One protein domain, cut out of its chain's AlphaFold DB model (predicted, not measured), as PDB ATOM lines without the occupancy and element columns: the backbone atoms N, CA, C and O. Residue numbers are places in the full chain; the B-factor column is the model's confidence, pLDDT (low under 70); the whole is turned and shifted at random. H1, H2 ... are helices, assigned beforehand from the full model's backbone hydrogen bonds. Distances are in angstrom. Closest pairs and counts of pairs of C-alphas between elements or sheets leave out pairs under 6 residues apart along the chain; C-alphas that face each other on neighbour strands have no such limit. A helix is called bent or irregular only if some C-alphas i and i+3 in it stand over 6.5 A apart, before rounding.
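Overview. This is residues 50 to 239 of the 410 residues of an uncharacterized protein of Cellulosimicrobium sp. CUA-896 (UniProt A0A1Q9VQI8). A rod of mostly lengthwise helices has H4 in the middle, H1 and H2 on one side, H5 and H6 on the other, and H3 crossing near the end where residues 50 to 56 stick out. The printed part, 190 residues with six named helices, is all helix. It is only just loose, close to compact: radius of gyration of the C-alphas 19.8 A, spans 77 by 30 by 25 A.

Arrangement. H1, residues 50 to 87, and H4, residues 125 to 155, each assigned as one helix by hydrogen bonds, are bent: C-alphas 77 and 80 are 6.8 A apart, 143 and 146 6.6 A. Arm H4a, residues 125 to 143, touches H5, residues 171 to 194, closest at the C-alphas of Ala 137 and Ala 190, 4.8 A. H5 has 18 of 20 O i to N i+4 pairs within hydrogen-bond range.

Along the chain. H2 is residues 93 to 109, H3 113 to 118, H6 204 to 237. C-alpha 50 is at (234.721, 185.235, 40.408), C-alpha 237 at (234.347, 167.298, 106.320).

Size, cuts and confidence. The link H4 to H5 is long; residues 158 to 160 have pLDDT under 70.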
ATOM      1  N   LEU A  50     234.144 186.068  39.351       86.62
ATOM      2  CA  LEU A  50     234.721 185.235  40.408       86.62
ATOM      3  C   LEU A  50     235.722 186.021  41.263       86.62
ATOM      4  O   LEU A  50     235.653 185.954  42.483       86.62
ATOM      5  N   THR A  51     236.605 186.810  40.648       84.75
ATOM      6  CA  THR A  51     237.569 187.648  41.374       84.75
ATOM      7  C   THR A  51     236.869 188.674  42.260       84.75
ATOM      8  O   THR A  51     237.271 188.858  43.405       84.75
ATOM      9  N   VAL A  52     235.804 189.319  41.771       85.44
ATOM     10  CA  VAL A  52     235.006 190.266  42.570       85.44
ATOM     11  C   VAL A  52     234.314 189.558  43.736       85.44
ATOM     12  O   VAL A  52     234.322 190.083  44.846       85.44
ATOM     13  N   LEU A  53     233.767 188.358  43.521       86.75
ATOM     14  CA  LEU A  53     233.155 187.556  44.587       86.75
ATOM     15  C   LEU A  53     234.179 187.141  45.651       86.75
ATOM     16  O   LEU A  53     233.897 187.262  46.840       86.75
ATOM     17  N   VAL A  54     235.376 186.715  45.238       85.56
ATOM     18  CA  VAL A  54     236.477 186.389  46.159       85.56
ATOM     19  C   VAL A  54     236.923 187.634  46.926       85.56
ATOM     20  O   VAL A  54     237.071 187.568  48.139       85.56
ATOM     21  N   ALA A  55     237.075 188.786  46.265       81.44
ATOM     22  CA  ALA A  55     237.445 190.035  46.929       81.44
ATOM     23  C   ALA A  55     236.386 190.488  47.950       81.44
ATOM     24  O   ALA A  55     236.740 190.887  49.058       81.44
ATOM     25  N   ALA A  56     235.097 190.381  47.609       85.50
ATOM     26  CA  ALA A  56     233.998 190.670  48.530       85.50
ATOM     27  C   ALA A  56     233.985 189.704  49.727       85.50
ATOM     28  O   ALA A  56     233.793 190.139  50.861       85.50
ATOM     29  N   TRP A  57     234.247 188.413  49.495       89.50
ATOM     30  CA  TRP A  57     234.371 187.415  50.559       89.50
ATOM     31  C   TRP A  57     235.572 187.689  51.478       89.50
ATOM     32  O   TRP A  57     235.414 187.677  52.695       89.50
ATOM     33  N   CYS A  58     236.740 188.032  50.925       84.75
ATOM     34  CA  CYS A  58     237.909 188.429  51.715       84.75
ATOM     35  C   CYS A  58     237.655 189.709  52.524       84.75
ATOM     36  O   CYS A  58     238.035 189.777  53.691       84.75
ATOM     37  N   ALA A  59     236.997 190.714  51.936       88.88
ATOM     38  CA  ALA A  59     236.624 191.938  52.646       88.88
ATOM     39  C   ALA A  59     235.643 191.651  53.794       88.88
ATOM     40  O   ALA A  59     235.761 192.240  54.869       88.88
ATOM     41  N   TRP A  60     234.711 190.715  53.590       92.56
ATOM     42  CA  TRP A  60     233.792 190.270  54.631       92.56
ATOM     43  C   TRP A  60     234.532 189.566  55.778       92.56
ATOM     44  O   TRP A  60     234.359 189.966  56.928       92.56
ATOM     45  N   LEU A  61     235.428 188.617  55.479       90.50
ATOM     46  CA  LEU A  61     236.266 187.958  56.491       90.50
ATOM     47  C   LEU A  61     237.134 188.957  57.265       90.50
ATOM     48  O   LEU A  61     237.209 188.881  58.485       90.50
ATOM     49  N   ALA A  62     237.749 189.927  56.585       90.06
ATOM     50  CA  ALA A  62     238.550 190.955  57.246       90.06
ATOM     51  C   ALA A  62     237.707 191.807  58.212       90.06
ATOM     52  O   ALA A  62     238.129 192.079  59.336       90.06
ATOM     53  N   ALA A  63     236.496 192.199  57.804       93.38
ATOM     54  CA  ALA A  63     235.577 192.936  58.666       93.38
ATOM     55  C   ALA A  63     235.115 192.107  59.876       93.38
ATOM     56  O   ALA A  63     234.923 192.660  60.959       93.38
ATOM     57  N   ASP A  64     234.936 190.802  59.690       93.00
ATOM     58  CA  ASP A  64     234.567 189.852  60.737       93.00
ATOM     59  C   ASP A  64     235.721 189.620  61.731       93.00
ATOM     60  O   ASP A  64     235.497 189.697  62.935       93.00
ATOM     61  N   VAL A  65     236.968 189.473  61.261       92.25
ATOM     62  CA  VAL A  65     238.174 189.407  62.115       92.25
ATOM     63  C   VAL A  65     238.310 190.664  62.977       92.25
ATOM     64  O   VAL A  65     238.527 190.569  64.184       92.25
ATOM     65  N   LEU A  66     238.154 191.853  62.385       93.25
ATOM     66  CA  LEU A  66     238.232 193.119  63.124       93.25
ATOM     67  C   LEU A  66     237.099 193.255  64.151       93.25
ATOM     68  O   LEU A  66     237.324 193.739  65.264       93.25
ATOM     69  N   ARG A  67     235.887 192.802  63.805       94.50
ATOM     70  CA  ARG A  67     234.755 192.748  64.740       94.50
ATOM     71  C   ARG A  67     235.012 191.769  65.880       94.50
ATOM     72  O   ARG A  67     234.775 192.134  67.027       94.50
ATOM     73  N   ALA A  68     235.537 190.581  65.596       93.44
ATOM     74  CA  ALA A  68     235.875 189.597  66.614       93.44
ATOM     75  C   ALA A  68     236.940 190.134  67.570       93.44
ATOM     76  O   ALA A  68     236.700 190.213  68.771       93.44
ATOM     77  N   ARG A  69     238.058 190.626  67.026       93.81
ATOM     78  CA  ARG A  69     239.151 191.223  67.798       93.81
ATOM     79  C   ARG A  69     238.671 192.356  68.704       93.81
ATOM     80  O   ARG A  69     238.868 192.292  69.908       93.81
ATOM     81  N   SER A  70     238.003 193.365  68.142       95.19
ATOM     82  CA  SER A  70     237.522 194.512  68.928       95.19
ATOM     83  C   SER A  70     236.470 194.125  69.971       95.19
ATOM     84  O   SER A  70     236.305 194.814  70.973       95.19
ATOM     85  N   SER A  71     235.728 193.038  69.754       94.69
ATOM     86  CA  SER A  71     234.766 192.532  70.735       94.69
ATOM     87  C   SER A  71     235.455 191.747  71.851       94.69
ATOM     88  O   SER A  71     235.116 191.950  73.010       94.69
ATOM     89  N   LEU A  72     236.474 190.943  71.540       92.56
ATOM     90  CA  LEU A  72     237.310 190.275  72.543       92.56
ATOM     91  C   LEU A  72     238.093 191.284  73.395       92.56
ATOM     92  O   LEU A  72     238.098 191.171  74.615       92.56
ATOM     93  N   GLU A  73     238.677 192.313  72.775       93.00
ATOM     94  CA  GLU A  73     239.370 193.400  73.483       93.00
ATOM     95  C   GLU A  73     238.417 194.150  74.430       93.00
ATOM     96  O   GLU A  73     238.776 194.429  75.572       93.00
ATOM     97  N   ARG A  74     237.176 194.423  73.997       93.56
ATOM     98  CA  ARG A  74     236.142 195.010  74.867       93.56
ATOM     99  C   ARG A  74     235.763 194.084  76.019       93.56
ATOM    100  O   ARG A  74     235.689 194.547  77.150       93.56
ATOM    101  N   ALA A  75     235.547 192.796  75.749       90.94
ATOM    102  CA  ALA A  75     235.240 191.817  76.789       90.94
ATOM    103  C   ALA A  75     236.355 191.770  77.846       90.94
ATOM    104  O   ALA A  75     236.066 191.856  79.036       90.94
ATOM    105  N   ALA A  76     237.619 191.719  77.413       88.88
ATOM    106  CA  ALA A  76     238.781 191.716  78.297       88.88
ATOM    107  C   ALA A  76     238.917 193.018  79.106       88.88
ATOM    108  O   ALA A  76     239.215 192.968  80.297       88.88
ATOM    109  N   ALA A  77     238.654 194.179  78.495       90.81
ATOM    110  CA  ALA A  77     238.750 195.481  79.159       90.81
ATOM    111  C   ALA A  77     237.721 195.679  80.290       90.81
ATOM    112  O   ALA A  77     237.992 196.417  81.239       90.81
ATOM    113  N   GLU A  78     236.565 195.012  80.219       89.44
ATOM    114  CA  GLU A  78     235.520 195.085  81.250       89.44
ATOM    115  C   GLU A  78     235.790 194.165  82.456       89.44
ATOM    116  O   GLU A  78     235.310 194.432  83.563       89.44
ATOM    117  N   LEU A  79     236.597 193.104  82.293       86.69
ATOM    118  CA  LEU A  79     236.856 192.120  83.356       86.69
ATOM    119  C   LEU A  79     237.423 192.738  84.651       86.69
ATOM    120  O   LEU A  79     236.892 192.423  85.718       86.69
ATOM    121  N   PRO A  80     238.418 193.652  84.629       88.31
ATOM    122  CA  PRO A  80     238.951 194.244  85.860       88.31
ATOM    123  C   PRO A  80     237.944 195.130  86.603       88.31
ATOM    124  O   PRO A  80     238.011 195.275  87.827       88.31
ATOM    125  N   ALA A  81     237.026 195.781  85.882       88.00
ATOM    126  CA  ALA A  81     235.947 196.548  86.501       88.00
ATOM    127  C   ALA A  81     234.914 195.609  87.128       88.00
ATOM    128  O   ALA A  81     234.540 195.800  88.285       88.00
ATOM    129  N   LEU A  82     234.536 194.555  86.404       86.06
ATOM    130  CA  LEU A  82     233.613 193.536  86.883       86.06
ATOM    131  C   LEU A  82     234.134 192.830  88.142       86.06
ATOM    132  O   LEU A  82     233.402 192.715  89.121       86.06
ATOM    133  N   GLN A  83     235.409 192.433  88.155       83.75
ATOM    134  CA  GLN A  83     236.054 191.814  89.313       83.75
ATOM    135  C   GLN A  83     235.998 192.729  90.543       83.75
ATOM    136  O   GLN A  83     235.611 192.291  91.627       83.75
ATOM    137  N   ARG A  84     236.326 194.018  90.387       86.06
ATOM    138  CA  ARG A  84     236.226 194.995  91.486       86.06
ATOM    139  C   ARG A  84     234.796 195.132  92.003       86.06
ATOM    140  O   ARG A  84     234.597 195.149  93.214       86.06
ATOM    141  N   THR A  85     233.806 195.183  91.118       85.44
ATOM    142  CA  THR A  85     232.390 195.244  91.511       85.44
ATOM    143  C   THR A  85     231.970 194.002  92.298       85.44
ATOM    144  O   THR A  85     231.434 194.144  93.391       85.44
ATOM    145  N   VAL A  86     232.299 192.796  91.818       80.50
ATOM    146  CA  VAL A  86     231.984 191.537  92.520       80.50
ATOM    147  C   VAL A  86     232.673 191.480  93.888       80.50
ATOM    148  O   VAL A  86     232.029 191.226  94.900       80.50
ATOM    149  N   THR A  87     233.973 191.779  93.948       77.19
ATOM    150  CA  THR A  87     234.745 191.732  95.208       77.19
ATOM    151  C   THR A  87     234.319 192.784  96.235       77.19
ATOM    152  O   THR A  87     234.522 192.578  97.428       77.19
ATOM    153  N   SER A  88     233.712 193.891  95.801       80.69
ATOM    154  CA  SER A  88     233.166 194.924  96.692       80.69
ATOM    155  C   SER A  88     231.685 194.716  97.038       80.69
ATOM    156  O   SER A  88     231.117 195.542  97.750       80.69
ATOM    157  N   GLY A  89     231.064 193.625  96.570       73.50
ATOM    158  CA  GLY A  89     229.649 193.317  96.810       73.50
ATOM    159  C   GLY A  89     228.670 194.200  96.028       73.50
ATOM    160  O   GLY A  89     227.527 194.371  96.448       73.50
ATOM    161  N   GLY A  90     229.115 194.812  94.929       79.00
ATOM    162  CA  GLY A  90     228.268 195.603  94.038       79.00
ATOM    163  C   GLY A  90     227.508 194.754  93.012       79.00
ATOM    164  O   GLY A  90     227.863 193.609  92.744       79.00
ATOM    165  N   ASP A  91     226.489 195.345  92.382       82.12
ATOM    166  CA  ASP A  91     225.723 194.699  91.307       82.12
ATOM    167  C   ASP A  91     226.580 194.519  90.039       82.12
ATOM    168  O   ASP A  91     226.885 195.466  89.306       82.12
ATOM    169  N   ALA A  92     226.952 193.268  89.772       83.69
ATOM    170  CA  ALA A  92     227.767 192.854  88.637       83.69
ATOM    171  C   ALA A  92     226.951 192.551  87.362       83.69
ATOM    172  O   ALA A  92     227.533 192.218  86.322       83.69
ATOM    173  N   ALA A  93     225.617 192.664  87.391       86.44
ATOM    174  CA  ALA A  93     224.750 192.234  86.293       86.44
ATOM    175  C   ALA A  93     224.940 193.066  85.017       86.44
ATOM    176  O   ALA A  93     224.868 192.537  83.904       86.44
ATOM    177  N   ALA A  94     225.181 194.373  85.146       87.06
ATOM    178  CA  ALA A  94     225.431 195.242  83.995       87.06
ATOM    179  C   ALA A  94     226.755 194.891  83.295       87.06
ATOM    180  O   ALA A  94     226.757 194.665  82.086       87.06
ATOM    181  N   GLY A  95     227.850 194.769  84.054       87.56
ATOM    182  CA  GLY A  95     229.158 194.401  83.503       87.56
ATOM    183  C   GLY A  95     229.170 192.979  82.931       87.56
ATOM    184  O   GLY A  95     229.675 192.758  81.835       87.56
ATOM    185  N   THR A  96     228.505 192.029  83.598       89.62
ATOM    186  CA  THR A  96     228.344 190.654  83.088       89.62
ATOM    187  C   THR A  96     227.642 190.639  81.730       89.62
ATOM    188  O   THR A  96     228.100 189.960  80.812       89.62
ATOM    189  N   ARG A  97     226.563 191.422  81.561       92.44
ATOM    190  CA  ARG A  97     225.860 191.533  80.272       92.44
ATOM    191  C   ARG A  97     226.741 192.122  79.174       92.44
ATOM    192  O   ARG A  97     226.724 191.605  78.064       92.44
ATOM    193  N   GLN A  98     227.541 193.143  79.479       92.50
ATOM    194  CA  GLN A  98     228.455 193.741  78.498       92.50
ATOM    195  C   GLN A  98     229.529 192.750  78.032       92.50
ATOM    196  O   GLN A  98     229.761 192.626  76.828       92.50
ATOM    197  N   VAL A  99     230.129 191.991  78.958       93.50
ATOM    198  CA  VAL A  99     231.092 190.930  78.619       93.50
ATOM    199  C   VAL A  99     230.419 189.848  77.769       93.50
ATOM    200  O   VAL A  99     230.977 189.436  76.754       93.50
ATOM    201  N   GLN A 100     229.201 189.429  78.125       95.06
ATOM    202  CA  GLN A 100     228.429 188.447  77.354       95.06
ATOM    203  C   GLN A 100     228.107 188.925  75.939       95.06
ATOM    204  O   GLN A 100     228.280 188.175  74.985       95.06
ATOM    205  N   GLU A 101     227.643 190.161  75.775       96.12
ATOM    206  CA  GLU A 101     227.335 190.729  74.459       96.12
ATOM    207  C   GLU A 101     228.586 190.835  73.583       96.12
ATOM    208  O   GLU A 101     228.549 190.494  72.397       96.12
ATOM    209  N   ALA A 102     229.708 191.264  74.164       95.25
ATOM    210  CA  ALA A 102     230.982 191.349  73.467       95.25
ATOM    211  C   ALA A 102     231.503 189.955  73.061       95.25
ATOM    212  O   ALA A 102     231.881 189.755  71.905       95.25
ATOM    213  N   ALA A 103     231.442 188.973  73.961       95.69
ATOM    214  CA  ALA A 103     231.857 187.600  73.682       95.69
ATOM    215  C   ALA A 103     230.983 186.936  72.601       95.69
ATOM    216  O   ALA A 103     231.516 186.410  71.624       95.69
ATOM    217  N   ARG A 104     229.653 187.073  72.698       96.88
ATOM    218  CA  ARG A 104     228.708 186.602  71.668       96.88
ATOM    219  C   ARG A 104     228.985 187.231  70.314       96.88
ATOM    220  O   ARG A 104     229.051 186.528  69.316       96.88
ATOM    221  N   THR A 105     229.216 188.544  70.279       96.75
ATOM    222  CA  THR A 105     229.544 189.247  69.030       96.75
ATOM    223  C   THR A 105     230.819 188.687  68.395       96.75
ATOM    224  O   THR A 105     230.881 188.556  67.173       96.75
ATOM    225  N   ALA A 106     231.832 188.335  69.196       95.06
ATOM    226  CA  ALA A 106     233.051 187.711  68.690       95.06
ATOM    227  C   ALA A 106     232.808 186.293  68.151       95.06
ATOM    228  O   ALA A 106     233.298 185.954  67.069       95.06
ATOM    229  N   ALA A 107     232.037 185.478  68.875       95.56
ATOM    230  CA  ALA A 107     231.678 184.127  68.452       95.56
ATOM    231  C   ALA A 107     230.850 184.149  67.156       95.56
ATOM    232  O   ALA A 107     231.179 183.460  66.190       95.56
ATOM    233  N   ASP A 108     229.846 185.021  67.077       95.69
ATOM    234  CA  ASP A 108     229.012 185.189  65.888       95.69
ATOM    235  C   ASP A 108     229.840 185.669  64.692       95.69
ATOM    236  O   ASP A 108     229.724 185.107  63.599       95.69
ATOM    237  N   ALA A 109     230.734 186.644  64.905       94.25
ATOM    238  CA  ALA A 109     231.619 187.170  63.869       94.25
ATOM    239  C   ALA A 109     232.622 186.136  63.339       94.25
ATOM    240  O   ALA A 109     233.162 186.352  62.266       94.25
ATOM    241  N   THR A 110     232.864 185.027  64.040       94.31
ATOM    242  CA  THR A 110     233.804 183.958  63.638       94.31
ATOM    243  C   THR A 110     233.095 182.658  63.244       94.31
ATOM    244  O   THR A 110     233.712 181.596  63.063       94.31
ATOM    245  N   SER A 111     231.773 182.739  63.072       91.81
ATOM    246  CA  SER A 111     230.887 181.624  62.755       91.81
ATOM    247  C   SER A 111     230.220 181.778  61.381       91.81
ATOM    248  O   SER A 111     230.210 182.843  60.769       91.81
ATOM    249  N   GLY A 112     229.641 180.689  60.867       91.06
ATOM    250  CA  GLY A 112     228.850 180.706  59.634       91.06
ATOM    251  C   GLY A 112     229.507 180.030  58.422       91.06
ATOM    252  O   GLY A 112     230.627 179.514  58.495       91.06
ATOM    253  N   PRO A 113     228.786 179.955  57.289       90.12
ATOM    254  CA  PRO A 113     229.213 179.189  56.118       90.12
ATOM    255  C   PRO A 113     230.462 179.769  55.441       90.12
ATOM    256  O   PRO A 113     231.295 179.012  54.946       90.12
ATOM    257  N   HIS A 114     230.631 181.092  55.452       89.19
ATOM    258  CA  HIS A 114     231.808 181.768  54.906       89.19
ATOM    259  C   HIS A 114     233.069 181.503  55.739       89.19
ATOM    260  O   HIS A 114     234.137 181.326  55.158       89.19
ATOM    261  N   TRP A 115     232.938 181.366  57.062       92.00
ATOM    262  CA  TRP A 115     234.023 180.924  57.943       92.00
ATOM    263  C   TRP A 115     234.368 179.448  57.773       92.00
ATOM    264  O   TRP A 115     235.544 179.094  57.770       92.00
ATOM    265  N   ARG A 116     233.375 178.574  57.556       90.25
ATOM    266  CA  ARG A 116     233.635 177.151  57.258       90.25
ATOM    267  C   ARG A 116     234.523 176.974  56.027       90.25
ATOM    268  O   ARG A 116     235.389 176.110  56.038       90.25
ATOM    269  N   LEU A 117     234.338 177.807  55.001       90.44
ATOM    270  CA  LEU A 117     235.209 177.816  53.823       90.44
ATOM    271  C   LEU A 117     236.624 178.301  54.161       90.44
ATOM    272  O   LEU A 117     237.589 177.691  53.708       90.44
ATOM    273  N   ALA A 118     236.758 179.345  54.984       90.44
ATOM    274  CA  ALA A 118     238.063 179.861  55.404       90.44
ATOM    275  C   ALA A 118     238.877 178.806  56.175       90.44
ATOM    276  O   ALA A 118     240.054 178.610  55.885       90.44
ATOM    277  N   ARG A 119     238.226 178.046  57.067       92.75
ATOM    278  CA  ARG A 119     238.835 176.964  57.871       92.75
ATOM    279  C   ARG A 119     239.408 175.805  57.039       92.75
ATOM    280  O   ARG A 119     240.211 175.031  57.559       92.75
ATOM    281  N   LEU A 120     238.997 175.667  55.776       92.56
ATOM    282  CA  LEU A 120     239.471 174.629  54.850       92.56
ATOM    283  C   LEU A 120     240.682 175.072  54.014       92.56
ATOM    284  O   LEU A 120     241.246 174.257  53.285       92.56
ATOM    285  N   LEU A 121     241.073 176.350  54.073       91.50
ATOM    286  CA  LEU A 121     242.184 176.860  53.277       91.50
ATOM    287  C   LEU A 121     243.540 176.424  53.863       91.50
ATOM    288  O   LEU A 121     243.744 176.584  55.061       91.50
ATOM    289  N   PRO A 122     244.509 175.974  53.042       88.25
ATOM    290  CA  PRO A 122     245.807 175.504  53.540       88.25
ATOM    291  C   PRO A 122     246.677 176.570  54.218       88.25
ATOM    292  O   PRO A 122     247.566 176.218  54.973       88.25
ATOM    293  N   VAL A 123     246.476 177.855  53.897       84.94
ATOM    294  CA  VAL A 123     247.363 178.950  54.345       84.94
ATOM    295  C   VAL A 123     246.787 179.736  55.522       84.94
ATOM    296  O   VAL A 123     247.545 180.226  56.338       84.94
ATOM    297  N   VAL A 124     245.460 179.883  55.596       88.19
ATOM    298  CA  VAL A 124     244.768 180.708  56.615       88.19
ATOM    299  C   VAL A 124     243.742 179.910  57.423       88.19
ATOM    300  O   VAL A 124     242.999 180.465  58.230       88.19
ATOM    301  N   GLY A 125     243.630 178.606  57.159       92.19
ATOM    302  CA  GLY A 125     242.627 177.754  57.787       92.19
ATOM    303  C   GLY A 125     242.893 177.523  59.266       92.19
ATOM    304  O   GLY A 125     241.930 177.436  60.026       92.19
ATOM    305  N   ASP A 126     244.162 177.468  59.664       93.75
ATOM    306  CA  ASP A 126     244.575 177.275  61.055       93.75
ATOM    307  C   ASP A 126     244.259 178.534  61.877       93.75
ATOM    308  O   ASP A 126     243.561 178.432  62.884       93.75
ATOM    309  N   ASP A 127     244.586 179.729  61.362       94.06
ATOM    310  CA  ASP A 127     244.180 181.012  61.962       94.06
ATOM    311  C   ASP A 127     242.657 181.137  62.096       94.06
ATOM    312  O   ASP A 127     242.136 181.577  63.123       94.06
ATOM    313  N   ALA A 128     241.915 180.734  61.059       94.00
ATOM    314  CA  ALA A 128     240.459 180.814  61.057       94.00
ATOM    315  C   ALA A 128     239.789 179.821  62.021       94.00
ATOM    316  O   ALA A 128     238.675 180.081  62.488       94.00
ATOM    317  N   ARG A 129     240.430 178.677  62.294       95.19
ATOM    318  CA  ARG A 129     239.990 177.724  63.323       95.19
ATOM    319  C   ARG A 129     240.316 178.266  64.709       95.19
ATOM    320  O   ARG A 129     239.387 178.464  65.483       95.19
ATOM    321  N   ALA A 130     241.572 178.644  64.946       95.50
ATOM    322  CA  ALA A 130     242.034 179.187  66.219       95.50
ATOM    323  C   ALA A 130     241.210 180.398  66.680       95.50
ATOM    324  O   ALA A 130     240.736 180.426  67.812       95.50
ATOM    325  N   LEU A 131     240.958 181.374  65.798       95.31
ATOM    326  CA  LEU A 131     240.154 182.546  66.154       95.31
ATOM    327  C   LEU A 131     238.704 182.177  66.512       95.31
ATOM    328  O   LEU A 131     238.130 182.764  67.430       95.31
ATOM    329  N   GLY A 132     238.114 181.209  65.804       94.69
ATOM    330  CA  GLY A 132     236.773 180.708  66.109       94.69
ATOM    331  C   GLY A 132     236.714 179.949  67.434       94.69
ATOM    332  O   GLY A 132     235.770 180.141  68.197       94.69
ATOM    333  N   ASP A 133     237.727 179.136  67.721       95.69
ATOM    334  CA  ASP A 133     237.826 178.355  68.955       95.69
ATOM    335  C   ASP A 133     238.044 179.271  70.170       95.69
ATOM    336  O   ASP A 133     237.359 179.123  71.182       95.69
ATOM    337  N   VAL A 134     238.896 180.298  70.043       95.69
ATOM    338  CA  VAL A 134     239.074 181.351  71.059       95.69
ATOM    339  C   VAL A 134     237.768 182.105  71.307       95.69
ATOM    340  O   VAL A 134     237.351 182.258  72.454       95.69
ATOM    341  N   ALA A 135     237.094 182.563  70.249       96.06
ATOM    342  CA  ALA A 135     235.855 183.318  70.397       96.06
ATOM    343  C   ALA A 135     234.736 182.479  71.040       96.06
ATOM    344  O   ALA A 135     234.025 182.973  71.916       96.06
ATOM    345  N   ALA A 136     234.621 181.203  70.662       95.12
ATOM    346  CA  ALA A 136     233.675 180.269  71.265       95.12
ATOM    347  C   ALA A 136     234.014 179.953  72.731       95.12
ATOM    348  O   ALA A 136     233.109 179.885  73.562       95.12
ATOM    349  N   ALA A 137     235.298 179.800  73.071       95.56
ATOM    350  CA  ALA A 137     235.736 179.590  74.450       95.56
ATOM    351  C   ALA A 137     235.387 180.796  75.338       95.56
ATOM    352  O   ALA A 137     234.828 180.623  76.422       95.56
ATOM    353  N   VAL A 138     235.641 182.021  74.862       94.94
ATOM    354  CA  VAL A 138     235.309 183.254  75.593       94.94
ATOM    355  C   VAL A 138     233.795 183.433  75.744       94.94
ATOM    356  O   VAL A 138     233.336 183.779  76.833       94.94
ATOM    357  N   ASP A 139     232.997 183.142  74.710       96.00
ATOM    358  CA  ASP A 139     231.528 183.150  74.819       96.00
ATOM    359  C   ASP A 139     231.010 182.091  75.800       96.00
ATOM    360  O   ASP A 139     230.155 182.386  76.642       96.00
ATOM    361  N   GLY A 140     231.572 180.881  75.771       94.69
ATOM    362  CA  GLY A 140     231.272 179.830  76.740       94.69
ATOM    363  C   GLY A 140     231.540 180.289  78.173       94.69
ATOM    364  O   GLY A 140     230.663 180.192  79.030       94.69
ATOM    365  N   LEU A 141     232.704 180.881  78.436       94.50
ATOM    366  CA  LEU A 141     233.048 181.428  79.752       94.50
ATOM    367  C   LEU A 141     232.096 182.551  80.182       94.50
ATOM    368  O   LEU A 141     231.583 182.526  81.302       94.50
ATOM    369  N   ALA A 142     231.819 183.508  79.296       94.50
ATOM    370  CA  ALA A 142     230.962 184.652  79.596       94.50
ATOM    371  C   ALA A 142     229.501 184.242  79.836       94.50
ATOM    372  O   ALA A 142     228.826 184.787  80.713       94.50
ATOM    373  N   SER A 143     228.987 183.283  79.067       94.69
ATOM    374  CA  SER A 143     227.590 182.845  79.148       94.69
ATOM    375  C   SER A 143     227.343 181.784  80.222       94.69
ATOM    376  O   SER A 143     226.230 181.708  80.746       94.69
ATOM    377  N   GLN A 144     228.356 180.985  80.571       93.44
ATOM    378  CA  GLN A 144     228.211 179.837  81.466       93.44
ATOM    379  C   GLN A 144     228.940 180.017  82.801       93.44
ATOM    380  O   GLN A 144     228.332 179.822  83.851       93.44
ATOM    381  N   ALA A 145     230.227 180.367  82.799       92.94
ATOM    382  CA  ALA A 145     231.018 180.427  84.031       92.94
ATOM    383  C   ALA A 145     230.765 181.728  84.800       92.94
ATOM    384  O   ALA A 145     230.408 181.706  85.978       92.94
ATOM    385  N   LEU A 146     230.871 182.865  84.113       89.94
ATOM    386  CA  LEU A 146     230.795 184.194  84.714       89.94
ATOM    387  C   LEU A 146     229.515 184.444  85.545       89.94
ATOM    388  O   LEU A 146     229.645 184.807  86.714       89.94
ATOM    389  N   PRO A 147     228.285 184.201  85.040       88.94
ATOM    390  CA  PRO A 147     227.069 184.431  85.827       88.94
ATOM    391  C   PRO A 147     226.888 183.444  86.988       88.94
ATOM    392  O   PRO A 147     226.112 183.714  87.903       88.94
ATOM    393  N   ARG A 148     227.548 182.281  86.954       91.44
ATOM    394  CA  ARG A 148     227.531 181.310  88.058       91.44
ATOM    395  C   ARG A 148     228.489 181.725  89.163       91.44
ATOM    396  O   ARG A 148     228.099 181.733  90.321       91.44
ATOM    397  N   LEU A 149     229.695 182.153  88.794       87.75
ATOM    398  CA  LEU A 149     230.674 182.682  89.743       87.75
ATOM    399  C   LEU A 149     230.181 183.967  90.415       87.75
ATOM    400  O   LEU A 149     230.374 184.119  91.614       87.75
ATOM    401  N   ALA A 150     229.500 184.852  89.678       84.94
ATOM    402  CA  ALA A 150     228.897 186.053  90.258       84.94
ATOM    403  C   ALA A 150     227.862 185.708  91.345       84.94
ATOM    404  O   ALA A 150     227.960 186.212  92.459       84.94
ATOM    405  N   ARG A 151     226.937 184.777  91.062       85.62
ATOM    406  CA  ARG A 151     225.942 184.306  92.045       85.62
ATOM    407  C   ARG A 151     226.589 183.589  93.233       85.62
ATOM    408  O   ARG A 151     226.217 183.838  94.373       85.62
ATOM    409  N   ALA A 152     227.593 182.748  92.986       86.62
ATOM    410  CA  ALA A 152     228.333 182.083  94.055       86.62
ATOM    411  C   ALA A 152     229.064 183.085  94.968       86.62
ATOM    412  O   ALA A 152     229.081 182.900  96.180       86.62
ATOM    413  N   ALA A 153     229.626 184.163  94.410       81.12
ATOM    414  CA  ALA A 153     230.302 185.204  95.182       81.12
ATOM    415  C   ALA A 153     229.342 186.026  96.063       81.12
ATOM    416  O   ALA A 153     229.743 186.471  97.137       81.12
ATOM    417  N   GLU A 154     228.086 186.203  95.639       79.81
ATOM    418  CA  GLU A 154     227.044 186.864  96.442       79.81
ATOM    419  C   GLU A 154     226.658 186.035  97.676       79.81
ATOM    420  O   GLU A 154     226.479 186.586  98.764       79.81
ATOM    421  N   VAL A 155     226.555 184.712  97.513       79.75
ATOM    422  CA  VAL A 155     226.069 183.807  98.563       79.75
ATOM    423  C   VAL A 155     227.199 183.335  99.483       79.75
ATOM    424  O   VAL A 155     227.029 183.334 100.694       79.75
ATOM    425  N   ALA A 156     228.372 182.998  98.941       76.38
ATOM    426  CA  ALA A 156     229.479 182.369  99.670       76.38
ATOM    427  C   ALA A 156     230.702 183.291  99.831       76.38
ATOM    428  O   ALA A 156     231.848 182.885  99.618       76.38
ATOM    429  N   ALA A 157     230.483 184.556 100.200       70.06
ATOM    430  CA  ALA A 157     231.586 185.484 100.434       70.06
ATOM    431  C   ALA A 157     232.480 185.000 101.605       70.06
ATOM    432  O   ALA A 157     231.948 184.638 102.656       70.06
ATOM    433  N   PRO A 158     233.826 185.068 101.506       66.94
ATOM    434  CA  PRO A 158     234.736 184.572 102.548       66.94
ATOM    435  C   PRO A 158     234.470 185.132 103.954       66.94
ATOM    436  O   PRO A 158     234.607 184.422 104.944       66.94
ATOM    437  N   ALA A 159     234.016 186.386 104.048       68.12
ATOM    438  CA  ALA A 159     233.652 187.020 105.317       68.12
ATOM    439  C   ALA A 159     232.454 186.353 106.027       68.12
ATOM    440  O   ALA A 159     232.288 186.511 107.236       68.12
ATOM    441  N   GLN A 160     231.609 185.625 105.291       68.62
ATOM    442  CA  GLN A 160     230.471 184.877 105.832       68.62
ATOM    443  C   GLN A 160     230.873 183.478 106.320       68.62
ATOM    444  O   GLN A 160     230.175 182.903 107.146       68.62
ATOM    445  N   LEU A 161     232.022 182.965 105.864       72.94
ATOM    446  CA  LEU A 161     232.553 181.646 106.223       72.94
ATOM    447  C   LEU A 161     233.449 181.675 107.472       72.94
ATOM    448  O   LEU A 161     233.961 180.639 107.895       72.94
ATOM    449  N   VAL A 162     233.655 182.854 108.070       76.44
ATOM    450  CA  VAL A 162     234.400 182.992 109.325       76.44
ATOM    451  C   VAL A 162     233.599 182.331 110.452       76.44
ATOM    452  O   VAL A 162     232.436 182.700 110.647       76.44
ATOM    453  N   PRO A 163     234.196 181.399 111.222       77.12
ATOM    454  CA  PRO A 163     233.500 180.761 112.325       77.12
ATOM    455  C   PRO A 163     232.948 181.789 113.321       77.12
ATOM    456  O   PRO A 163     233.678 182.668 113.785       77.12
ATOM    457  N   ARG A 164     231.675 181.654 113.696       79.31
ATOM    458  CA  ARG A 164     231.044 182.411 114.789       79.31
ATOM    459  C   ARG A 164     230.676 181.438 115.899       79.31
ATOM    460  O   ARG A 164     230.069 180.405 115.636       79.31
ATOM    461  N   ASP A 165     231.099 181.730 117.126       78.06
ATOM    462  CA  ASP A 165     230.853 180.876 118.301       78.06
ATOM    463  C   ASP A 165     231.279 179.399 118.112       78.06
ATOM    464  O   ASP A 165     230.636 178.467 118.609       78.06
ATOM    465  N   GLY A 166     232.372 179.178 117.368       76.44
ATOM    466  CA  GLY A 166     232.920 177.848 117.072       76.44
ATOM    467  C   GLY A 166     232.180 177.064 115.979       76.44
ATOM    468  O   GLY A 166     232.413 175.862 115.839       76.44
ATOM    469  N   ALA A 167     231.293 177.715 115.221       85.75
ATOM    470  CA  ALA A 167     230.537 177.118 114.124       85.75
ATOM    471  C   ALA A 167     230.773 177.861 112.804       85.75
ATOM    472  O   ALA A 167     230.765 179.092 112.772       85.75
ATOM    473  N   VAL A 168     230.950 177.112 111.719       87.69
ATOM    474  CA  VAL A 168     230.921 177.620 110.342       87.69
ATOM    475  C   VAL A 168     229.524 177.384 109.779       87.69
ATOM    476  O   VAL A 168     229.011 176.272 109.876       87.69
ATOM    477  N   ASP A 169     228.910 178.412 109.191       89.06
ATOM    478  CA  ASP A 169     227.648 178.244 108.468       89.06
ATOM    479  C   ASP A 169     227.915 177.542 107.130       89.06
ATOM    480  O   ASP A 169     228.634 178.063 106.274       89.06
ATOM    481  N   LEU A 170     227.375 176.331 106.977       90.44
ATOM    482  CA  LEU A 170     227.572 175.504 105.786       90.44
ATOM    483  C   LEU A 170     226.583 175.842 104.666       90.44
ATOM    484  O   LEU A 170     226.890 175.567 103.506       90.44
ATOM    485  N   GLY A 171     225.450 176.481 104.987       89.81
ATOM    486  CA  GLY A 171     224.393 176.802 104.023       89.81
ATOM    487  C   GLY A 171     224.912 177.561 102.796       89.81
ATOM    488  O   GLY A 171     224.699 177.100 101.675       89.81
ATOM    489  N   PRO A 172     225.700 178.642 102.968       89.56
ATOM    490  CA  PRO A 172     226.316 179.353 101.850       89.56
ATOM    491  C   PRO A 172     227.166 178.484 100.911       89.56
ATOM    492  O   PRO A 172     227.148 178.682  99.695       89.56
ATOM    493  N   LEU A 173     227.920 177.520 101.454       89.31
ATOM    494  CA  LEU A 173     228.752 176.614 100.654       89.31
ATOM    495  C   LEU A 173     227.900 175.602  99.884       89.31
ATOM    496  O   LEU A 173     228.194 175.315  98.723       89.31
ATOM    497  N   GLU A 174     226.849 175.085 100.517       91.12
ATOM    498  CA  GLU A 174     225.905 174.148  99.905       91.12
ATOM    499  C   GLU A 174     225.114 174.812  98.770       91.12
ATOM    500  O   GLU A 174     225.037 174.256  97.669       91.12
ATOM    501  N   ASP A 175     224.626 176.033  98.995       91.56
ATOM    502  CA  ASP A 175     223.886 176.822  98.005       91.56
ATOM    503  C   ASP A 175     224.757 177.180  96.789       91.56
ATOM    504  O   ASP A 175     224.305 177.120  95.642       91.56
ATOM    505  N   ALA A 176     226.037 177.499  97.015       92.19
ATOM    506  CA  ALA A 176     226.979 177.823  95.943       92.19
ATOM    507  C   ALA A 176     227.497 176.587  95.181       92.19
ATOM    508  O   ALA A 176     228.029 176.731  94.073       92.19
ATOM    509  N   ARG A 177     227.351 175.370  95.731       93.81
ATOM    510  CA  ARG A 177     228.014 174.155  95.226       93.81
ATOM    511  C   ARG A 177     227.737 173.892  93.749       93.81
ATOM    512  O   ARG A 177     228.669 173.690  92.972       93.81
ATOM    513  N   ALA A 178     226.469 173.903  93.341       95.12
ATOM    514  CA  ALA A 178     226.092 173.593  91.960       95.12
ATOM    515  C   ALA A 178     226.641 174.620  90.954       95.12
ATOM    516  O   ALA A 178     227.118 174.245  89.880       95.12
ATOM    517  N   ASP A 179     226.604 175.907  91.307       94.06
ATOM    518  CA  ASP A 179     227.081 176.986  90.441       94.06
ATOM    519  C   ASP A 179     228.612 176.973  90.312       94.06
ATOM    520  O   ASP A 179     229.124 177.098  89.196       94.06
ATOM    521  N   VAL A 180     229.345 176.747  91.409       94.50
ATOM    522  CA  VAL A 180     230.816 176.662  91.396       94.50
ATOM    523  C   VAL A 180     231.299 175.441  90.607       94.50
ATOM    524  O   VAL A 180     232.179 175.586  89.759       94.50
ATOM    525  N   LEU A 181     230.699 174.260  90.812       96.44
ATOM    526  CA  LEU A 181     231.057 173.048  90.058       96.44
ATOM    527  C   LEU A 181     230.801 173.212  88.553       96.44
ATOM    528  O   LEU A 181     231.628 172.828  87.725       96.44
ATOM    529  N   ALA A 182     229.667 173.810  88.179       95.81
ATOM    530  CA  ALA A 182     229.356 174.068  86.777       95.81
ATOM    531  C   ALA A 182     230.275 175.137  86.160       95.81
ATOM    532  O   ALA A 182     230.617 175.037  84.981       95.81
ATOM    533  N   ALA A 183     230.685 176.149  86.930       94.19
ATOM    534  CA  ALA A 183     231.647 177.144  86.473       94.19
ATOM    535  C   ALA A 183     233.039 176.540  86.238       94.19
ATOM    536  O   ALA A 183     233.619 176.788  85.181       94.19
ATOM    537  N   ASP A 184     233.539 175.718  87.165       97.12
ATOM    538  CA  ASP A 184     234.809 174.995  87.011       97.12
ATOM    539  C   ASP A 184     234.802 174.105  85.759       97.12
ATOM    540  O   ASP A 184     235.719 174.173  84.940       97.12
ATOM    541  N   ALA A 185     233.715 173.361  85.527       97.25
ATOM    542  CA  ALA A 185     233.566 172.544  84.324       97.25
ATOM    543  C   ALA A 185     233.618 173.378  83.026       97.25
ATOM    544  O   ALA A 185     234.285 172.989  82.064       97.25
ATOM    545  N   SER A 186     232.954 174.541  82.995       96.31
ATOM    546  CA  SER A 186     233.013 175.463  81.851       96.31
ATOM    547  C   SER A 186     234.421 176.039  81.642       96.31
ATOM    548  O   SER A 186     234.878 176.124  80.501       96.31
ATOM    549  N   VAL A 187     235.133 176.392  82.719       96.25
ATOM    550  CA  VAL A 187     236.524 176.871  82.649       96.25
ATOM    551  C   VAL A 187     237.461 175.775  82.146       96.25
ATOM    552  O   VAL A 187     238.278 176.027  81.261       96.25
ATOM    553  N   ALA A 188     237.316 174.548  82.645       97.38
ATOM    554  CA  ALA A 188     238.107 173.407  82.202       97.38
ATOM    555  C   ALA A 188     237.898 173.105  80.708       97.38
ATOM    556  O   ALA A 188     238.870 172.838  80.000       97.38
ATOM    557  N   ALA A 189     236.658 173.194  80.212       96.75
ATOM    558  CA  ALA A 189     236.349 173.005  78.795       96.75
ATOM    559  C   ALA A 189     236.969 174.100  77.908       96.75
ATOM    560  O   ALA A 189     237.537 173.797  76.855       96.75
ATOM    561  N   ALA A 190     236.905 175.364  78.341       95.81
ATOM    562  CA  ALA A 190     237.537 176.477  77.633       95.81
ATOM    563  C   ALA A 190     239.067 176.336  77.606       95.81
ATOM    564  O   ALA A 190     239.672 176.457  76.542       95.81
ATOM    565  N   ALA A 191     239.683 175.997  78.743       96.69
ATOM    566  CA  ALA A 191     241.122 175.760  78.834       96.69
ATOM    567  C   ALA A 191     241.574 174.624  77.904       96.69
ATOM    568  O   ALA A 191     242.543 174.795  77.174       96.69
ATOM    569  N   ALA A 192     240.839 173.505  77.869       96.56
ATOM    570  CA  ALA A 192     241.136 172.381  76.977       96.56
ATOM    571  C   ALA A 192     240.993 172.736  75.486       96.56
ATOM    572  O   ALA A 192     241.709 172.191  74.651       96.56
ATOM    573  N   THR A 193     240.067 173.642  75.154       96.12
ATOM    574  CA  THR A 193     239.880 174.135  73.783       96.12
ATOM    575  C   THR A 193     241.075 174.982  73.355       96.12
ATOM    576  O   THR A 193     241.648 174.736  72.299       96.12
ATOM    577  N   VAL A 194     241.484 175.939  74.194       96.25
ATOM    578  CA  VAL A 194     242.594 176.856  73.896       96.25
ATOM    579  C   VAL A 194     243.940 176.124  73.869       96.25
ATOM    580  O   VAL A 194     244.693 176.306  72.920       96.25
ATOM    581  N   SER A 195     244.208 175.221  74.822       96.12
ATOM    582  CA  SER A 195     245.456 174.438  74.852       96.12
ATOM    583  C   SER A 195     245.578 173.427  73.703       96.12
ATOM    584  O   SER A 195     246.635 172.838  73.496       96.12
ATOM    585  N   GLY A 196     244.479 173.143  72.995       95.69
ATOM    586  CA  GLY A 196     244.469 172.271  71.820       95.69
ATOM    587  C   GLY A 196     244.890 172.970  70.523       95.69
ATOM    588  O   GLY A 196     245.012 172.305  69.494       95.69
ATOM    589  N   ILE A 197     245.081 174.292  70.549       96.38
ATOM    590  CA  ILE A 197     245.446 175.100  69.384       96.38
ATOM    591  C   ILE A 197     246.966 175.041  69.175       96.38
ATOM    592  O   ILE A 197     247.737 175.406  70.056       96.38
ATOM    593  N   ASP A 198     247.410 174.634  67.983       95.12
ATOM    594  CA  ASP A 198     248.832 174.644  67.618       95.12
ATOM    595  C   ASP A 198     249.288 176.056  67.217       95.12
ATOM    596  O   ASP A 198     249.110 176.486  66.072       95.12
ATOM    597  N   THR A 199     249.897 176.780  68.158       94.75
ATOM    598  CA  THR A 199     250.320 178.177  67.967       94.75
ATOM    599  C   THR A 199     251.441 178.345  66.941       94.75
ATOM    600  O   THR A 199     251.590 179.434  66.384       94.75
ATOM    601  N   GLN A 200     252.177 177.277  66.604       94.00
ATOM    602  CA  GLN A 200     253.269 177.322  65.621       94.00
ATOM    603  C   GLN A 200     252.765 177.467  64.182       94.00
ATOM    604  O   GLN A 200     253.506 177.915  63.304       94.00
ATOM    605  N   THR A 201     251.510 177.087  63.942       93.81
ATOM    606  CA  THR A 201     250.855 177.189  62.629       93.81
ATOM    607  C   THR A 201     250.200 178.546  62.386       93.81
ATOM    608  O   THR A 201     249.791 178.842  61.264       93.81
ATOM    609  N   LEU A 202     250.112 179.382  63.424       94.62
ATOM    610  CA  LEU A 202     249.382 180.643  63.394       94.62
ATOM    611  C   LEU A 202     250.279 181.811  62.991       94.62
ATOM    612  O   LEU A 202     251.499 181.808  63.184       94.62
ATOM    613  N   VAL A 203     249.657 182.886  62.508       94.44
ATOM    614  CA  VAL A 203     250.353 184.169  62.405       94.44
ATOM    615  C   VAL A 203     250.785 184.637  63.795       94.44
ATOM    616  O   VAL A 203     250.017 184.572  64.756       94.44
ATOM    617  N   THR A 204     252.007 185.165  63.902       93.38
ATOM    618  CA  THR A 204     252.642 185.501  65.189       93.38
ATOM    619  C   THR A 204     251.747 186.292  66.152       93.38
ATOM    620  O   THR A 204     251.686 185.907  67.317       93.38
ATOM    621  N   PRO A 205     251.004 187.335  65.722       92.38
ATOM    622  CA  PRO A 205     250.142 188.075  66.645       92.38
ATOM    623  C   PRO A 205     249.003 187.232  67.235       92.38
ATOM    624  O   PRO A 205     248.615 187.450  68.377       92.38
ATOM    625  N   LEU A 206     248.454 186.287  66.462       92.50
ATOM    626  CA  LEU A 206     247.393 185.400  66.933       92.50
ATOM    627  C   LEU A 206     247.964 184.313  67.846       92.50
ATOM    628  O   LEU A 206     247.394 184.071  68.903       92.50
ATOM    629  N   GLY A 207     249.106 183.721  67.477       94.75
ATOM    630  CA  GLY A 207     249.816 182.757  68.323       94.75
ATOM    631  C   GLY A 207     250.122 183.321  69.712       94.75
ATOM    632  O   GLY A 207     249.748 182.717  70.708       94.75
ATOM    633  N   GLN A 208     250.677 184.535  69.780       94.69
ATOM    634  CA  GLN A 208     250.961 185.216  71.050       94.69
ATOM    635  C   GLN A 208     249.699 185.465  71.889       94.69
ATOM    636  O   GLN A 208     249.715 185.257  73.098       94.69
ATOM    637  N   ALA A 209     248.596 185.880  71.257       91.56
ATOM    638  CA  ALA A 209     247.334 186.105  71.960       91.56
ATOM    639  C   ALA A 209     246.720 184.801  72.505       91.56
ATOM    640  O   ALA A 209     246.099 184.811  73.567       91.56
ATOM    641  N   VAL A 210     246.891 183.682  71.792       95.50
ATOM    642  CA  VAL A 210     246.458 182.351  72.248       95.50
ATOM    643  C   VAL A 210     247.293 181.892  73.444       95.50
ATOM    644  O   VAL A 210     246.711 181.472  74.438       95.50
ATOM    645  N   GLU A 211     248.621 182.034  73.389       96.06
ATOM    646  CA  GLU A 211     249.525 181.684  74.502       96.06
ATOM    647  C   GLU A 211     249.226 182.512  75.760       96.06
ATOM    648  O   GLU A 211     249.171 181.983  76.873       96.06
ATOM    649  N   GLU A 212     248.971 183.813  75.592       93.19
ATOM    650  CA  GLU A 212     248.577 184.688  76.694       93.19
ATOM    651  C   GLU A 212     247.227 184.266  77.293       93.19
ATOM    652  O   GLU A 212     247.085 184.195  78.516       93.19
ATOM    653  N   LEU A 213     246.234 183.944  76.457       91.94
ATOM    654  CA  LEU A 213     244.940 183.451  76.929       91.94
ATOM    655  C   LEU A 213     245.069 182.102  77.651       91.94
ATOM    656  O   LEU A 213     244.423 181.903  78.679       91.94
ATOM    657  N   GLU A 214     245.898 181.188  77.143       95.50
ATOM    658  CA  GLU A 214     246.158 179.890  77.770       95.50
ATOM    659  C   GLU A 214     246.715 180.060  79.190       95.50
ATOM    660  O   GLU A 214     246.199 179.445  80.129       95.50
ATOM    661  N   ALA A 215     247.702 180.943  79.369       93.94
ATOM    662  CA  ALA A 215     248.288 181.229  80.678       93.94
ATOM    663  C   ALA A 215     247.245 181.772  81.674       93.94
ATOM    664  O   ALA A 215     247.149 181.280  82.801       93.94
ATOM    665  N   HIS A 216     246.411 182.727  81.247       91.12
ATOM    666  CA  HIS A 216     245.336 183.264  82.087       91.12
ATOM    667  C   HIS A 216     244.276 182.203  82.423       91.12
ATOM    668  O   HIS A 216     243.817 182.114  83.564       91.12
ATOM    669  N   LEU A 217     243.890 181.360  81.459       92.38
ATOM    670  CA  LEU A 217     242.934 180.278  81.702       92.38
ATOM    671  C   LEU A 217     243.489 179.211  82.644       92.38
ATOM    672  O   LEU A 217     242.726 178.664  83.440       92.38
ATOM    673  N   ALA A 218     244.792 178.928  82.599       94.19
ATOM    674  CA  ALA A 218     245.433 178.011  83.537       94.19
ATOM    675  C   ALA A 218     245.336 178.522  84.986       94.19
ATOM    676  O   ALA A 218     245.014 177.746  85.892       94.19
ATOM    677  N   GLU A 219     245.535 179.825  85.204       91.62
ATOM    678  CA  GLU A 219     245.368 180.450  86.519       91.62
ATOM    679  C   GLU A 219     243.907 180.394  86.994       91.62
ATOM    680  O   GLU A 219     243.631 179.895  88.092       91.62
ATOM    681  N   ILE A 220     242.956 180.816  86.151       90.25
ATOM    682  CA  ILE A 220     241.518 180.795  86.477       90.25
ATOM    683  C   ILE A 220     241.054 179.364  86.772       90.25
ATOM    684  O   ILE A 220     240.306 179.134  87.726       90.25
ATOM    685  N   ARG A 221     241.519 178.380  85.994       94.88
ATOM    686  CA  ARG A 221     241.231 176.960  86.222       94.88
ATOM    687  C   ARG A 221     241.766 176.488  87.569       94.88
ATOM    688  O   ARG A 221     241.062 175.785  88.282       94.88
ATOM    689  N   SER A 222     242.987 176.867  87.942       94.69
ATOM    690  CA  SER A 222     243.553 176.502  89.247       94.69
ATOM    691  C   SER A 222     242.693 177.025  90.408       94.69
ATOM    692  O   SER A 222     242.382 176.287  91.352       94.69
ATOM    693  N   GLN A 223     242.243 178.279  90.307       89.88
ATOM    694  CA  GLN A 223     241.397 178.924  91.313       89.88
ATOM    695  C   GLN A 223     239.995 178.299  91.377       89.88
ATOM    696  O   GLN A 223     239.541 177.903  92.452       89.88
ATOM    697  N   THR A 224     239.326 178.149  90.231       92.00
ATOM    698  CA  THR A 224     237.973 177.567  90.151       92.00
ATOM    699  C   THR A 224     237.948 176.096  90.552       92.00
ATOM    700  O   THR A 224     237.069 175.711  91.319       92.00
ATOM    701  N   ALA A 225     238.965 175.311  90.192       96.00
ATOM    702  CA  ALA A 225     239.081 173.922  90.628       96.00
ATOM    703  C   ALA A 225     239.301 173.813  92.144       96.00
ATOM    704  O   ALA A 225     238.842 172.866  92.785       96.00
ATOM    705  N   THR A 226     240.008 174.776  92.740       92.38
ATOM    706  CA  THR A 226     240.179 174.846  94.198       92.38
ATOM    707  C   THR A 226     238.862 175.178  94.888       92.38
ATOM    708  O   THR A 226     238.494 174.488  95.838       92.38
ATOM    709  N   ALA A 227     238.117 176.161  94.377       90.19
ATOM    710  CA  ALA A 227     236.787 176.489  94.882       90.19
ATOM    711  C   ALA A 227     235.812 175.309  94.736       90.19
ATOM    712  O   ALA A 227     235.121 174.974  95.692       90.19
ATOM    713  N   ALA A 228     235.817 174.631  93.582       94.88
ATOM    714  CA  ALA A 228     235.026 173.435  93.304       94.88
ATOM    715  C   ALA A 228     235.300 172.316  94.313       94.88
ATOM    716  O   ALA A 228     234.367 171.792  94.912       94.88
ATOM    717  N   ARG A 229     236.575 172.000  94.577       94.62
ATOM    718  CA  ARG A 229     236.941 171.028  95.622       94.62
ATOM    719  C   ARG A 229     236.494 171.474  97.012       94.62
ATOM    720  O   ARG A 229     236.075 170.635  97.802       94.62
ATOM    721  N   ALA A 230     236.580 172.767  97.322       90.38
ATOM    722  CA  ALA A 230     236.174 173.285  98.623       90.38
ATOM    723  C   ALA A 230     234.665 173.114  98.853       90.38
ATOM    724  O   ALA A 230     234.279 172.502  99.845       90.38
ATOM    725  N   VAL A 231     233.817 173.572  97.925       92.81
ATOM    726  CA  VAL A 231     232.352 173.416  98.047       92.81
ATOM    727  C   VAL A 231     231.906 171.954  97.993       92.81
ATOM    728  O   VAL A 231     230.838 171.620  98.494       92.81
ATOM    729  N   ASP A 232     232.710 171.076  97.387       93.75
ATOM    730  CA  ASP A 232     232.415 169.649  97.293       93.75
ATOM    731  C   ASP A 232     232.782 168.877  98.567       93.75
ATOM    732  O   ASP A 232     232.019 168.029  99.024       93.75
ATOM    733  N   LEU A 233     233.938 169.182  99.163       93.62
ATOM    734  CA  LEU A 233     234.498 168.397 100.264       93.62
ATOM    735  C   LEU A 233     234.237 169.017 101.639       93.62
ATOM    736  O   LEU A 233     233.912 168.291 102.581       93.62
ATOM    737  N   VAL A 234     234.359 170.343 101.776       92.56
ATOM    738  CA  VAL A 234     234.364 171.024 103.081       92.56
ATOM    739  C   VAL A 234     233.072 170.802 103.875       92.56
ATOM    740  O   VAL A 234     233.203 170.461 105.050       92.56
ATOM    741  N   PRO A 235     231.852 170.905 103.306       93.94
ATOM    742  CA  PRO A 235     230.628 170.657 104.075       93.94
ATOM    743  C   PRO A 235     230.604 169.259 104.711       93.94
ATOM    744  O   PRO A 235     230.383 169.120 105.914       93.94
ATOM    745  N   SER A 236     230.945 168.222 103.935       94.50
ATOM    746  CA  SER A 236     231.007 166.843 104.437       94.50
ATOM    747  C   SER A 236     232.095 166.656 105.503       94.50
ATOM    748  O   SER A 236     231.864 165.985 106.510       94.50
ATOM    749  N   MET A 237     233.259 167.300 105.335       94.12
ATOM    750  CA  MET A 237     234.347 167.298 106.320       94.12
ATOM    751  C   MET A 237     233.943 168.006 107.614       94.12
ATOM    752  O   MET A 237     234.345 167.571 108.692       94.12
ATOM    753  N   LEU A 238     233.130 169.059 107.522       94.62
ATOM    754  CA  LEU A 238     232.588 169.802 108.659       94.62
ATOM    755  C   LEU A 238     231.319 169.166 109.258       94.62
ATOM    756  O   LEU A 238     230.719 169.710 110.188       94.62
ATOM    757  N   GLY A 239     230.947 167.984 108.769       95.69
ATOM    758  CA  GLY A 239     229.907 167.149 109.343       95.69
ATOM    759  C   GLY A 239     228.484 167.519 108.935       95.69
ATOM    760  O   GLY A 239     227.580 167.317 109.743       95.69
TER     761      GLY A 239